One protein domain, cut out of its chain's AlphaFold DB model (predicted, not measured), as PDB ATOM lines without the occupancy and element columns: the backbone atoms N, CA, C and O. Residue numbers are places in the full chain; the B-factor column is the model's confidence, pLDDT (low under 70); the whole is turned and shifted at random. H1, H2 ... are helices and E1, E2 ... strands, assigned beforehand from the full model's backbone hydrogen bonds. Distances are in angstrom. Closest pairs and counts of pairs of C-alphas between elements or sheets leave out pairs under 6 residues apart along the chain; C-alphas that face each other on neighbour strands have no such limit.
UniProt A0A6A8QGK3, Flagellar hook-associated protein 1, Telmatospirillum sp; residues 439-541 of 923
ATOM      1  N   ARG A 439     197.083 130.904 133.000       78.06
ATOM      2  CA  ARG A 439     195.938 129.998 133.071       78.06
ATOM      3  C   ARG A 439     196.391 128.553 133.247       78.06
ATOM      4  O   ARG A 439     197.399 128.150 132.673       78.06
ATOM      5  N   SER A 440     195.669 127.786 134.060       83.56
ATOM      6  CA  SER A 440     195.883 126.344 134.215       83.56
ATOM      7  C   SER A 440     195.366 125.554 133.009       83.56
ATOM      8  O   SER A 440     194.612 126.056 132.175       83.56
ATOM      9  N   SER A 441     195.682 124.262 132.981       81.62
ATOM     10  CA  SER A 441     194.910 123.286 132.207       81.62
ATOM     11  C   SER A 441     193.441 123.258 132.655       81.62
ATOM     12  O   SER A 441     193.099 123.736 133.742       81.62
ATOM     13  N   VAL A 442     192.571 122.705 131.807       82.56
ATOM     14  CA  VAL A 442     191.147 122.503 132.108       82.56
ATOM     15  C   VAL A 442     190.967 121.175 132.846       82.56
ATOM     16  O   VAL A 442     191.421 120.137 132.368       82.56
ATOM     17  N   PHE A 443     190.283 121.201 133.990       83.00
ATOM     18  CA  PHE A 443     189.969 120.026 134.807       83.00
ATOM     19  C   PHE A 443     188.447 119.804 134.856       83.00
ATOM     20  O   PHE A 443     187.718 120.774 135.067       83.00
ATOM     21  N   PRO A 444     187.932 118.567 134.691       80.38
ATOM     22  CA  PRO A 444     186.485 118.330 134.585       80.38
ATOM     23  C   PRO A 444     185.667 118.715 135.826       80.38
ATOM     24  O   PRO A 444     184.518 119.128 135.704       80.38
ATOM     25  N   ASP A 445     186.259 118.570 137.011       84.12
ATOM     26  CA  ASP A 445     185.639 118.799 138.317       84.12
ATOM     27  C   ASP A 445     186.592 119.681 139.146       84.12
ATOM     28  O   ASP A 445     187.749 119.284 139.333       84.12
ATOM     29  N   PRO A 446     186.165 120.876 139.596       88.38
ATOM     30  CA  PRO A 446     187.038 121.800 140.302       88.38
ATOM     31  C   PRO A 446     187.223 121.436 141.784       88.38
ATOM     32  O   PRO A 446     188.219 121.843 142.382       88.38
ATOM     33  N   ASP A 447     186.312 120.657 142.372       92.25
ATOM     34  CA  ASP A 447     186.294 120.340 143.805       92.25
ATOM     35  C   ASP A 447     186.917 118.974 144.123       92.25
ATOM     36  O   ASP A 447     187.238 118.679 145.278       92.25
ATOM     37  N   ARG A 448     187.189 118.161 143.099       86.25
ATOM     38  CA  ARG A 448     187.927 116.901 143.236       86.25
ATOM     39  C   ARG A 448     189.422 117.130 143.546       86.25
ATOM     40  O   ARG A 448     190.073 117.899 142.837       86.25
ATOM     41  N   PRO A 449     190.013 116.423 144.534       85.94
ATOM     42  CA  PRO A 449     191.454 116.464 144.796       85.94
ATOM     43  C   PRO A 449     192.292 116.042 143.584       85.94
ATOM     44  O   PRO A 449     192.005 115.020 142.954       85.94
ATOM     45  N   LEU A 450     193.348 116.804 143.287       78.38
ATOM     46  CA  LEU A 450     194.179 116.600 142.093       78.38
ATOM     47  C   LEU A 450     195.393 115.681 142.321       78.38
ATOM     48  O   LEU A 450     196.047 115.294 141.356       78.38
ATOM     49  N   GLY A 451     195.727 115.331 143.570       78.12
ATOM     50  CA  GLY A 451     196.887 114.480 143.890       78.12
ATOM     51  C   GLY A 451     198.256 115.151 143.699       78.12
ATOM     52  O   GLY A 451     199.283 114.486 143.811       78.12
ATOM     53  N   LEU A 452     198.275 116.455 143.410       79.12
ATOM     54  CA  LEU A 452     199.482 117.253 143.176       79.12
ATOM     55  C   LEU A 452     200.193 117.593 144.492       79.12
ATOM     56  O   LEU A 452     199.566 117.666 145.541       79.12
ATOM     57  N   THR A 453     201.499 117.845 144.461       76.75
ATOM     58  CA  THR A 453     202.242 118.284 145.657       76.75
ATOM     59  C   THR A 453     203.396 119.218 145.295       76.75
ATOM     60  O   THR A 453     203.651 119.454 144.121       76.75
ATOM     61  N   GLY A 454     204.079 119.795 146.277       73.50
ATOM     62  CA  GLY A 454     205.232 120.664 146.044       73.50
ATOM     63  C   GLY A 454     204.877 122.134 145.766       73.50
ATOM     64  O   GLY A 454     203.715 122.545 145.856       73.50
ATOM     65  N   PRO A 455     205.895 122.976 145.512       72.62
ATOM     66  CA  PRO A 455     205.727 124.420 145.483       72.62
ATOM     67  C   PRO A 455     205.247 124.947 144.124       72.62
ATOM     68  O   PRO A 455     205.824 124.648 143.081       72.62
ATOM     69  N   VAL A 456     204.270 125.849 144.153       74.31
ATOM     70  CA  VAL A 456     203.992 126.806 143.078       74.31
ATOM     71  C   VAL A 456     204.687 128.120 143.425       74.31
ATOM     72  O   VAL A 456     204.684 128.581 144.568       74.31
ATOM     73  N   SER A 457     205.368 128.709 142.449       72.81
ATOM     74  CA  SER A 457     206.108 129.960 142.613       72.81
ATOM     75  C   SER A 457     205.862 130.828 141.405       72.81
ATOM     76  O   SER A 457     206.313 130.499 140.313       72.81
ATOM     77  N   ILE A 458     205.137 131.917 141.613       72.31
ATOM     78  CA  ILE A 458     204.888 132.915 140.584       72.31
ATOM     79  C   ILE A 458     205.831 134.076 140.868       72.31
ATOM     80  O   ILE A 458     206.050 134.436 142.027       72.31
ATOM     81  N   VAL A 459     206.435 134.609 139.817       66.44
ATOM     82  CA  VAL A 459     207.287 135.788 139.872       66.44
ATOM     83  C   VAL A 459     206.776 136.852 138.918       66.44
ATOM     84  O   VAL A 459     206.211 136.533 137.868       66.44
ATOM     85  N   ASP A 460     207.018 138.109 139.275       64.38
ATOM     86  CA  ASP A 460     206.904 139.212 138.331       64.38
ATOM     87  C   ASP A 460     207.996 139.122 137.243       64.38
ATOM     88  O   ASP A 460     208.938 138.323 137.312       64.38
ATOM     89  N   GLY A 461     207.914 139.977 136.224       57.00
ATOM     90  CA  GLY A 461     208.936 140.042 135.179       57.00
ATOM     91  C   GLY A 461     210.316 140.557 135.635       57.00
ATOM     92  O   GLY A 461     211.225 140.598 134.803       57.00
ATOM     93  N   ALA A 462     210.483 140.951 136.905       55.62
ATOM     94  CA  ALA A 462     211.768 141.240 137.550       55.62
ATOM     95  C   ALA A 462     212.335 140.040 138.337       55.62
ATOM     96  O   ALA A 462     213.476 140.098 138.800       55.62
ATOM     97  N   GLY A 463     211.581 138.942 138.446       59.53
ATOM     98  CA  GLY A 463     211.951 137.747 139.200       59.53
ATOM     99  C   GLY A 463     211.571 137.799 140.684       59.53
ATOM    100  O   GLY A 463     211.927 136.879 141.423       59.53
ATOM    101  N   ASN A 464     210.847 138.829 141.137       65.44
ATOM    102  CA  ASN A 464     210.362 138.908 142.512       65.44
ATOM    103  C   ASN A 464     209.196 137.939 142.708       65.44
ATOM    104  O   ASN A 464     208.246 137.939 141.931       65.44
ATOM    105  N   LEU A 465     209.240 137.140 143.775       68.31
ATOM    106  CA  LEU A 465     208.145 136.244 144.155       68.31
ATOM    107  C   LEU A 465     206.869 137.033 144.474       68.31
ATOM    108  O   LEU A 465     206.842 137.797 145.436       68.31
ATOM    109  N   MET A 466     205.806 136.756 143.719       69.56
ATOM    110  CA  MET A 466     204.432 137.157 144.020       69.56
ATOM    111  C   MET A 466     203.911 136.254 145.148       69.56
ATOM    112  O   MET A 466     203.370 135.174 144.901       69.56
ATOM    113  N   SER A 467     204.205 136.618 146.399       61.34
ATOM    114  CA  SER A 467     203.893 135.809 147.584       61.34
ATOM    115  C   SER A 467     203.705 136.663 148.832       61.34
ATOM    116  O   SER A 467     204.554 137.492 149.154       61.34
ATOM    117  N   THR A 468     202.652 136.367 149.595       46.78
ATOM    118  CA  THR A 468     202.300 136.986 150.886       46.78
ATOM    119  C   THR A 468     203.203 136.561 152.057       46.78
ATOM    120  O   THR A 468     202.852 136.731 153.225       46.78
ATOM    121  N   GLY A 469     204.386 135.991 151.794       51.75
ATOM    122  CA  GLY A 469     205.289 135.549 152.856       51.75
ATOM    123  C   GLY A 469     206.716 135.207 152.428       51.75
ATOM    124  O   GLY A 469     207.177 135.448 151.310       51.75
ATOM    125  N   THR A 470     207.463 134.617 153.362       43.12
ATOM    126  CA  THR A 470     208.869 134.237 153.155       43.12
ATOM    127  C   THR A 470     209.049 133.066 152.181       43.12
ATOM    128  O   THR A 470     210.135 132.931 151.611       43.12
ATOM    129  N   GLY A 471     208.005 132.258 151.958       50.06
ATOM    130  CA  GLY A 471     208.045 131.001 151.206       50.06
ATOM    131  C   GLY A 471     207.254 130.965 149.891       50.06
ATOM    132  O   GLY A 471     206.583 131.918 149.493       50.06
ATOM    133  N   ARG A 472     207.365 129.813 149.221       63.88
ATOM    134  CA  ARG A 472     206.628 129.421 148.007       63.88
ATOM    135  C   ARG A 472     205.260 128.837 148.394       63.88
ATOM    136  O   ARG A 472     205.153 128.229 149.458       63.88
ATOM    137  N   LEU A 473     204.237 128.963 147.545       73.75
ATOM    138  CA  LEU A 473     202.902 128.411 147.818       73.75
ATOM    139  C   LEU A 473     202.943 126.880 147.752       73.75
ATOM    140  O   LEU A 473     203.285 126.321 146.717       73.75
ATOM    141  N   ALA A 474     202.604 126.194 148.844       79.94
ATOM    142  CA  ALA A 474     202.624 124.734 148.898       79.94
ATOM    143  C   ALA A 474     201.276 124.133 148.469       79.94
ATOM    144  O   ALA A 474     200.241 124.383 149.098       79.94
ATOM    145  N   VAL A 475     201.308 123.302 147.426       81.94
ATOM    146  CA  VAL A 475     200.201 122.415 147.052       81.94
ATOM    147  C   VAL A 475     200.384 121.082 147.778       81.94
ATOM    148  O   VAL A 475     201.504 120.591 147.920       81.94
ATOM    149  N   ALA A 476     199.287 120.512 148.266       83.69
ATOM    150  CA  ALA A 476     199.233 119.230 148.958       83.69
ATOM    151  C   ALA A 476     198.350 118.231 148.184       83.69
ATOM    152  O   ALA A 476     197.383 118.660 147.552       83.69
ATOM    153  N   PRO A 477     198.580 116.903 148.293       80.00
ATOM    154  CA  PRO A 477     197.846 115.895 147.510       80.00
ATOM    155  C   PRO A 477     196.317 115.926 147.644       80.00
ATOM    156  O   PRO A 477     195.610 115.461 146.751       80.00
ATOM    157  N   GLY A 478     195.808 116.454 148.761       80.19
ATOM    158  CA  GLY A 478     194.376 116.616 149.017       80.19
ATOM    159  C   GLY A 478     193.747 117.880 148.420       80.19
ATOM    160  O   GLY A 478     192.529 118.013 148.491       80.19
ATOM    161  N   ASP A 479     194.529 118.802 147.852       86.69
ATOM    162  CA  ASP A 479     193.991 120.043 147.301       86.69
ATOM    163  C   ASP A 479     193.237 119.794 145.981       86.69
ATOM    164  O   ASP A 479     193.720 119.109 145.072       86.69
ATOM    165  N   SER A 480     192.055 120.396 145.867       89.12
ATOM    166  CA  SER A 480     191.281 120.507 144.628       89.12
ATOM    167  C   SER A 480     191.660 121.757 143.827       89.12
ATOM    168  O   SER A 480     192.384 122.625 144.324       89.12
ATOM    169  N   LEU A 481     191.146 121.902 142.602       87.94
ATOM    170  CA  LEU A 481     191.363 123.115 141.807       87.94
ATOM    171  C   LEU A 481     190.803 124.359 142.523       87.94
ATOM    172  O   LEU A 481     191.475 125.387 142.564       87.94
ATOM    173  N   THR A 482     189.634 124.251 143.163       90.81
ATOM    174  CA  THR A 482     189.044 125.300 144.012       90.81
ATOM    175  C   THR A 482     189.954 125.651 145.193       90.81
ATOM    176  O   THR A 482     190.198 126.830 145.453       90.81
ATOM    177  N   ALA A 483     190.520 124.654 145.884       88.25
ATOM    178  CA  ALA A 483     191.426 124.888 147.011       88.25
ATOM    179  C   ALA A 483     192.743 125.556 146.574       88.25
ATOM    180  O   ALA A 483     193.221 126.476 147.236       88.25
ATOM    181  N   ILE A 484     193.311 125.141 145.437       88.25
ATOM    182  CA  ILE A 484     194.510 125.760 144.852       88.25
ATOM    183  C   ILE A 484     194.201 127.194 144.400       88.25
ATOM    184  O   ILE A 484     194.972 128.102 144.702       88.25
ATOM    185  N   SER A 485     193.051 127.421 143.759       89.25
ATOM    186  CA  SER A 485     192.565 128.752 143.378       89.25
ATOM    187  C   SER A 485     192.426 129.673 144.592       89.25
ATOM    188  O   SER A 485     192.859 130.819 144.540       89.25
ATOM    189  N   ALA A 486     191.880 129.179 145.708       87.25
ATOM    190  CA  ALA A 486     191.757 129.951 146.942       87.25
ATOM    191  C   ALA A 486     193.124 130.286 147.567       87.25
ATOM    192  O   ALA A 486     193.315 131.402 148.038       87.25
ATOM    193  N   LYS A 487     194.098 129.364 147.532       86.69
ATOM    194  CA  LYS A 487     195.474 129.647 147.986       86.69
ATOM    195  C   LYS A 487     196.172 130.685 147.096       86.69
ATOM    196  O   LYS A 487     196.887 131.534 147.615       86.69
ATOM    197  N   LEU A 488     195.962 130.625 145.778       84.12
ATOM    198  CA  LEU A 488     196.517 131.579 144.808       84.12
ATOM    199  C   LEU A 488     195.877 132.974 144.931       84.12
ATOM    200  O   LEU A 488     196.577 133.972 144.795       84.12
ATOM    201  N   ALA A 489     194.589 133.053 145.277       83.69
ATOM    202  CA  ALA A 489     193.866 134.309 145.504       83.69
ATOM    203  C   ALA A 489     194.362 135.124 146.718       83.69
ATOM    204  O   ALA A 489     193.974 136.277 146.876       83.69
ATOM    205  N   VAL A 490     195.198 134.533 147.581       78.19
ATOM    206  CA  VAL A 490     195.826 135.201 148.736       78.19
ATOM    207  C   VAL A 490     197.208 135.775 148.376       78.19
ATOM    208  O   VAL A 490     197.872 136.344 149.234       78.19
ATOM    209  N   LEU A 491     197.693 135.628 147.137       76.19
ATOM    210  CA  LEU A 491     198.995 136.168 146.728       76.19
ATOM    211  C   LEU A 491     198.896 137.656 146.357       76.19
ATOM    212  O   LEU A 491     198.064 138.049 145.541       76.19
ATOM    213  N   ASP A 492     199.801 138.470 146.905       72.50
ATOM    214  CA  ASP A 492     199.907 139.886 146.547       72.50
ATOM    215  C   ASP A 492     200.247 140.059 145.056       72.50
ATOM    216  O   ASP A 492     201.059 139.325 144.485       72.50
ATOM    217  N   GLY A 493     199.624 141.057 144.427       71.75
ATOM    218  CA  GLY A 493     199.846 141.391 143.019       71.75
ATOM    219  C   GLY A 493     199.116 140.500 142.003       71.75
ATOM    220  O   GLY A 493     199.330 140.683 140.804       71.75
ATOM    221  N   ILE A 494     198.264 139.561 142.445       77.12
ATOM    222  CA  ILE A 494     197.531 138.631 141.571       77.12
ATOM    223  C   ILE A 494     196.031 138.614 141.899       77.12
ATOM    224  O   ILE A 494     195.622 138.323 143.019       77.12
ATOM    225  N   GLU A 495     195.191 138.817 140.888       83.38
ATOM    226  CA  GLU A 495     193.775 138.456 140.916       83.38
ATOM    227  C   GLU A 495     193.619 137.014 140.419       83.38
ATOM    228  O   GLU A 495     194.105 136.658 139.345       83.38
ATOM    229  N   THR A 496     192.938 136.164 141.188       88.44
ATOM    230  CA  THR A 496     192.696 134.763 140.818       88.44
ATOM    231  C   THR A 496     191.212 134.521 140.581       88.44
ATOM    232  O   THR A 496     190.390 134.752 141.463       88.44
ATOM    233  N   THR A 497     190.871 133.987 139.410       89.00
ATOM    234  CA  THR A 497     189.497 133.651 139.015       89.00
ATOM    235  C   THR A 497     189.400 132.193 138.576       89.00
ATOM    236  O   THR A 497     190.269 131.679 137.870       89.00
ATOM    237  N   LEU A 498     188.324 131.508 138.968       89.88
ATOM    238  CA  LEU A 498     188.012 130.173 138.465       89.88
ATOM    239  C   LEU A 498     187.027 130.305 137.299       89.88
ATOM    240  O   LEU A 498     185.910 130.790 137.465       89.88
ATOM    241  N   THR A 499     187.453 129.900 136.107       85.81
ATOM    242  CA  THR A 499     186.716 130.115 134.854       85.81
ATOM    243  C   THR A 499     186.222 128.799 134.265       85.81
ATOM    244  O   THR A 499     187.008 127.871 134.072       85.81
ATOM    245  N   ALA A 500     184.927 128.721 133.952       84.56
ATOM    246  CA  ALA A 500     184.357 127.611 133.194       84.56
ATOM    247  C   ALA A 500     184.813 127.674 131.724       84.56
ATOM    248  O   ALA A 500     184.906 128.756 131.134       84.56
ATOM    249  N   ARG A 501     185.118 126.515 131.140       79.81
ATOM    250  CA  ARG A 501     185.599 126.326 129.764       79.81
ATOM    251  C   ARG A 501     185.013 125.037 129.182       79.81
ATOM    252  O   ARG A 501     184.498 124.193 129.913       79.81
ATOM    253  N   ASP A 502     185.118 124.867 127.868       76.50
ATOM    254  CA  ASP A 502     184.700 123.627 127.210       76.50
ATOM    255  C   ASP A 502     185.446 122.426 127.817       76.50
ATOM    256  O   ASP A 502     186.673 122.344 127.773       76.50
ATOM    257  N   GLY A 503     184.692 121.507 128.427       73.25
ATOM    258  CA  GLY A 503     185.229 120.320 129.098       73.25
ATOM    259  C   GLY A 503     185.600 120.472 130.581       73.25
ATOM    260  O   GLY A 503     186.057 119.487 131.160       73.25
ATOM    261  N   GLY A 504     185.395 121.633 131.223       87.00
ATOM    262  CA  GLY A 504     185.605 121.769 132.673       87.00
ATOM    263  C   GLY A 504     185.909 123.183 133.174       87.00
ATOM    264  O   GLY A 504     185.329 124.169 132.727       87.00
ATOM    265  N   TRP A 505     186.831 123.279 134.132       88.69
ATOM    266  CA  TRP A 505     187.215 124.506 134.832       88.69
ATOM    267  C   TRP A 505     188.723 124.743 134.764       88.69
ATOM    268  O   TRP A 505     189.508 123.798 134.821       88.69
ATOM    269  N   ALA A 506     189.135 126.006 134.685       87.19
ATOM    270  CA  ALA A 506     190.536 126.416 134.734       87.19
ATOM    271  C   ALA A 506     190.720 127.641 135.636       87.19
ATOM    272  O   ALA A 506     189.903 128.567 135.622       87.19
ATOM    273  N   ILE A 507     191.823 127.668 136.384       88.00
ATOM    274  CA  ILE A 507     192.277 128.840 137.135       88.00
ATOM    275  C   ILE A 507     192.856 129.834 136.130       88.00
ATOM    276  O   ILE A 507     193.739 129.467 135.358       88.00
ATOM    277  N   THR A 508     192.395 131.082 136.159       85.94
ATOM    278  CA  THR A 508     193.006 132.220 135.466       85.94
ATOM    279  C   THR A 508     193.535 133.199 136.516       85.94
ATOM    280  O   THR A 508     192.787 133.687 137.358       85.94
ATOM    281  N   LEU A 509     194.835 133.464 136.462       82.38
ATOM    282  CA  LEU A 509     195.566 134.435 137.267       82.38
ATOM    283  C   LEU A 509     195.805 135.681 136.421       82.38
ATOM    284  O   LEU A 509     196.274 135.539 135.296       82.38
ATOM    285  N   THR A 510     195.579 136.869 136.968       80.19
ATOM    286  CA  THR A 510     195.827 138.160 136.314       80.19
ATOM    287  C   THR A 510     196.702 139.028 137.215       80.19
ATOM    288  O   THR A 510     196.407 139.184 138.395       80.19
ATOM    289  N   SER A 511     197.769 139.612 136.676       75.62
ATOM    290  CA  SER A 511     198.647 140.538 137.396       75.62
ATOM    291  C   SER A 511     197.903 141.842 137.673       75.62
ATOM    292  O   SER A 511     197.587 142.577 136.737       75.62
ATOM    293  N   THR A 512     197.669 142.180 138.941       71.81
ATOM    294  CA  THR A 512     197.073 143.477 139.316       71.81
ATOM    295  C   THR A 512     198.084 144.623 139.246       71.81
ATOM    296  O   THR A 512     197.698 145.782 139.141       71.81
ATOM    297  N   THR A 513     199.381 144.300 139.223       64.00
ATOM    298  CA  THR A 513     200.500 145.248 139.064       64.00
ATOM    299  C   THR A 513     200.797 145.623 137.605       64.00
ATOM    300  O   THR A 513     201.753 146.343 137.329       64.00
ATOM    301  N   GLY A 514     200.085 145.040 136.631       59.97
ATOM    302  CA  GLY A 514     200.398 145.160 135.200       59.97
ATOM    303  C   GLY A 514     201.707 144.482 134.748       59.97
ATOM    304  O   GLY A 514     201.913 144.316 133.543       59.97
ATOM    305  N   SER A 515     202.572 144.053 135.673       62.72
ATOM    306  CA  SER A 515     203.814 143.316 135.410       62.72
ATOM    307  C   SER A 515     203.572 142.045 134.589       62.72
ATOM    308  O   SER A 515     202.474 141.488 134.553       62.72
ATOM    309  N   ASP A 516     204.605 141.557 133.901       66.56
ATOM    310  CA  ASP A 516     204.562 140.177 133.412       66.56
ATOM    311  C   ASP A 516     204.477 139.202 134.590       66.56
ATOM    312  O   ASP A 516     205.099 139.446 135.625       66.56
ATOM    313  N   MET A 517     203.816 138.061 134.392       67.69
ATOM    314  CA  MET A 517     203.917 136.916 135.297       67.69
ATOM    315  C   MET A 517     204.680 135.777 134.631       67.69
ATOM    316  O   MET A 517     204.455 135.452 133.464       67.69
ATOM    317  N   ALA A 518     205.553 135.130 135.395       64.25
ATOM    318  CA  ALA A 518     206.133 133.844 135.043       64.25
ATOM    319  C   ALA A 518     205.965 132.870 136.211       64.25
ATOM    320  O   ALA A 518     206.037 133.252 137.377       64.25
ATOM    321  N   VAL A 519     205.768 131.591 135.905       65.12
ATOM    322  CA  VAL A 519     205.783 130.531 136.915       65.12
ATOM    323  C   VAL A 519     207.180 129.923 136.901       65.12
ATOM    324  O   VAL A 519     207.634 129.447 135.861       65.12
ATOM    325  N   LEU A 520     207.890 129.967 138.032       58.50
ATOM    326  CA  LEU A 520     209.221 129.371 138.118       58.50
ATOM    327  C   LEU A 520     209.118 127.851 137.923       58.50
ATOM    328  O   LEU A 520     208.246 127.219 138.531       58.50
ATOM    329  N   PRO A 521     210.010 127.248 137.115       52.44
ATOM    330  CA  PRO A 521     210.036 125.809 136.947       52.44
ATOM    331  C   PRO A 521     210.382 125.111 138.265       52.44
ATOM    332  O   PRO A 521     211.120 125.619 139.114       52.44
ATOM    333  N   ASP A 522     209.830 123.916 138.404       51.78
ATOM    334  CA  ASP A 522     210.090 123.007 139.509       51.78
ATOM    335  C   ASP A 522     211.548 122.505 139.440       51.78
ATOM    336  O   ASP A 522     211.904 121.904 138.421       51.78
ATOM    337  N   PRO A 523     212.401 122.742 140.462       42.34
ATOM    338  CA  PRO A 523     213.798 122.302 140.438       42.34
ATOM    339  C   PRO A 523     213.942 120.779 140.318       42.34
ATOM    340  O   PRO A 523     214.915 120.316 139.728       42.34
ATOM    341  N   ASP A 524     212.952 120.017 140.799       40.09
ATOM    342  CA  ASP A 524     212.966 118.551 140.803       40.09
ATOM    343  C   ASP A 524     212.077 117.954 139.683       40.09
ATOM    344  O   ASP A 524     211.998 116.738 139.499       40.09
ATOM    345  N   GLY A 525     211.427 118.808 138.877       42.06
ATOM    346  CA  GLY A 525     210.706 118.435 137.650       42.06
ATOM    347  C   GLY A 525     209.358 117.719 137.832       42.06
ATOM    348  O   GLY A 525     208.716 117.356 136.831       42.06
ATOM    349  N   ALA A 526     208.915 117.527 139.076       48.59
ATOM    350  CA  ALA A 526     207.642 116.914 139.425       48.59
ATOM    351  C   ALA A 526     207.133 117.387 140.797       48.59
ATOM    352  O   ALA A 526     207.676 116.980 141.820       48.59
ATOM    353  N   THR A 527     206.002 118.112 140.831       59.25
ATOM    354  CA  THR A 527     204.726 117.603 141.392       59.25
ATOM    355  C   THR A 527     203.516 118.567 141.352       59.25
ATOM    356  O   THR A 527     202.397 118.057 141.381       59.25
ATOM    357  N   ALA A 528     203.667 119.901 141.225       64.69
ATOM    358  CA  ALA A 528     202.520 120.848 141.219       64.69
ATOM    359  C   ALA A 528     202.408 121.734 139.972       64.69
ATOM    360  O   ALA A 528     201.439 121.602 139.226       64.69
ATOM    361  N   VAL A 529     203.385 122.615 139.712       61.81
ATOM    362  CA  VAL A 529     203.356 123.565 138.573       61.81
ATOM    363  C   VAL A 529     203.072 122.846 137.250       61.81
ATOM    364  O   VAL A 529     202.192 123.237 136.482       61.81
ATOM    365  N   ARG A 530     203.779 121.732 137.029       60.88
ATOM    366  CA  ARG A 530     203.641 120.882 135.843       60.88
ATOM    367  C   ARG A 530     202.300 120.142 135.781       60.88
ATOM    368  O   ARG A 530     201.801 119.917 134.686       60.88
ATOM    369  N   GLY A 531     201.730 119.776 136.930       64.94
ATOM    370  CA  GLY A 531     200.443 119.080 137.020       64.94
ATOM    371  C   GLY A 531     199.238 120.003 136.833       64.94
ATOM    372  O   GLY A 531     198.244 119.592 136.249       64.94
ATOM    373  N   LEU A 532     199.350 121.266 137.258       72.56
ATOM    374  CA  LEU A 532     198.374 122.319 136.961       72.56
ATOM    375  C   LEU A 532     198.427 122.774 135.498       72.56
ATOM    376  O   LEU A 532     197.442 123.311 134.995       72.56
ATOM    377  N   GLY A 533     199.578 122.621 134.832       67.50
ATOM    378  CA  GLY A 533     199.815 123.161 133.493       67.50
ATOM    379  C   GLY A 533     199.598 124.676 133.438       67.50
ATOM    380  O   GLY A 533     198.962 125.166 132.511       67.50
ATOM    381  N   LEU A 534     200.048 125.391 134.476       69.88
ATOM    382  CA  LEU A 534     199.875 126.835 134.630       69.88
ATOM    383  C   LEU A 534     200.859 127.586 133.717       69.88
ATOM    384  O   LEU A 534     202.063 127.576 133.963       69.88
ATOM    385  N   LEU A 535     200.340 128.213 132.661       62.69
ATOM    386  CA  LEU A 535     201.099 128.860 131.579       62.69
ATOM    387  C   LEU A 535     200.505 130.241 131.248       62.69
ATOM    388  O   LEU A 535     199.348 130.473 131.580       62.69
ATOM    389  N   PRO A 536     201.219 131.167 130.580       60.28
ATOM    390  CA  PRO A 536     200.613 132.389 130.042       60.28
ATOM    391  C   PRO A 536     199.357 132.113 129.186       60.28
ATOM    392  O   PRO A 536     199.282 131.110 128.477       60.28
ATOM    393  N   SER A 537     198.346 132.981 129.283       56.78
ATOM    394  CA  SER A 537     197.020 132.765 128.680       56.78
ATOM    395  C   SER A 537     197.021 132.815 127.146       56.78
ATOM    396  O   SER A 537     197.513 133.768 126.548       56.78
ATOM    397  N   SER A 538     196.359 131.835 126.523       43.19
ATOM    398  CA  SER A 538     196.223 131.664 125.066       43.19
ATOM    399  C   SER A 538     195.200 132.578 124.379       43.19
ATOM    400  O   SER A 538     195.099 132.566 123.155       43.19
ATOM    401  N   ASP A 539     194.390 133.329 125.136       43.84
ATOM    402  CA  ASP A 539     193.361 134.223 124.563       43.84
ATOM    403  C   ASP A 539     193.978 135.537 124.013       43.84
ATOM    404  O   ASP A 539     193.293 136.367 123.416       43.84
ATOM    405  N   GLN A 540     195.288 135.713 124.206       45.41
ATOM    406  CA  GLN A 540     196.182 136.598 123.457       45.41
ATOM    407  C   GLN A 540     197.228 135.702 122.760       45.41
ATOM    408  O   GLN A 540     197.500 134.611 123.264       45.41
ATOM    409  N   PRO A 541     197.833 136.109 121.628       35.41
ATOM    410  CA  PRO A 541     198.821 135.282 120.935       35.41
ATOM    411  C   PRO A 541     200.106 135.098 121.763       35.41
ATOM    412  O   PRO A 541     201.017 135.926 121.727       35.41
TER     413      PRO A 541
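What this domain is: This is residues 439 to 541 of the 923 residues of the protein "Flagellar hook-associated protein 1" of Telmatospirillum sp (UniProt A0A6A8QGK3). There is little regular structure here: a rounded body in which a long two-stranded hairpin, E4 and E5, has helix H1 packed on it, while two short strand pairs, E1 with E3 and E2 with E6, lie to one side. The 103 printed residues hold E1, E2, E3, H1, E4, E5, E6 and H2 in chain order, mixed helices and strands with only 40 residues; the three sheets are antiparallel. It is compact, radius of gyration of the C-alphas 12.8 A, spans 34 by 30 by 23 A.

How they stand to each other: E1, residues 454 to 456, runs on into E2, residues 458 to 460, at 28 degrees. Within hydrogen-bond range, N 456 is 2.8 A from O 473 of E3, residues 473 to 475, and N 459 is 2.8 A from O 518 of E6, residues 517 to 519. In the hairpin of E4, residues 494 to 501, and E5, residues 504 to 511, N 497 and O 508 are 2.8 A apart. H1, residues 481 to 488, has every O i to N i+4 pair within range; its closest C-alphas to E5 are Ser 485 and Ile 507, 6.3 A. H2, residues 529 to 532, is too short for such a pair and apart from H1.

Where its parts are: E1 begins at C-alpha 454 (205.232, 120.664, 146.044); H2 ends at C-alpha 532 (198.374, 122.319, 136.961). E4 measures 20.8 A, E5 23.3 A.

The domain as a whole: The printed part has no cut. The link E2 to E3 is long. Residues 459 to 472, 513 to 531 and 533 to 541 have pLDDT under 70.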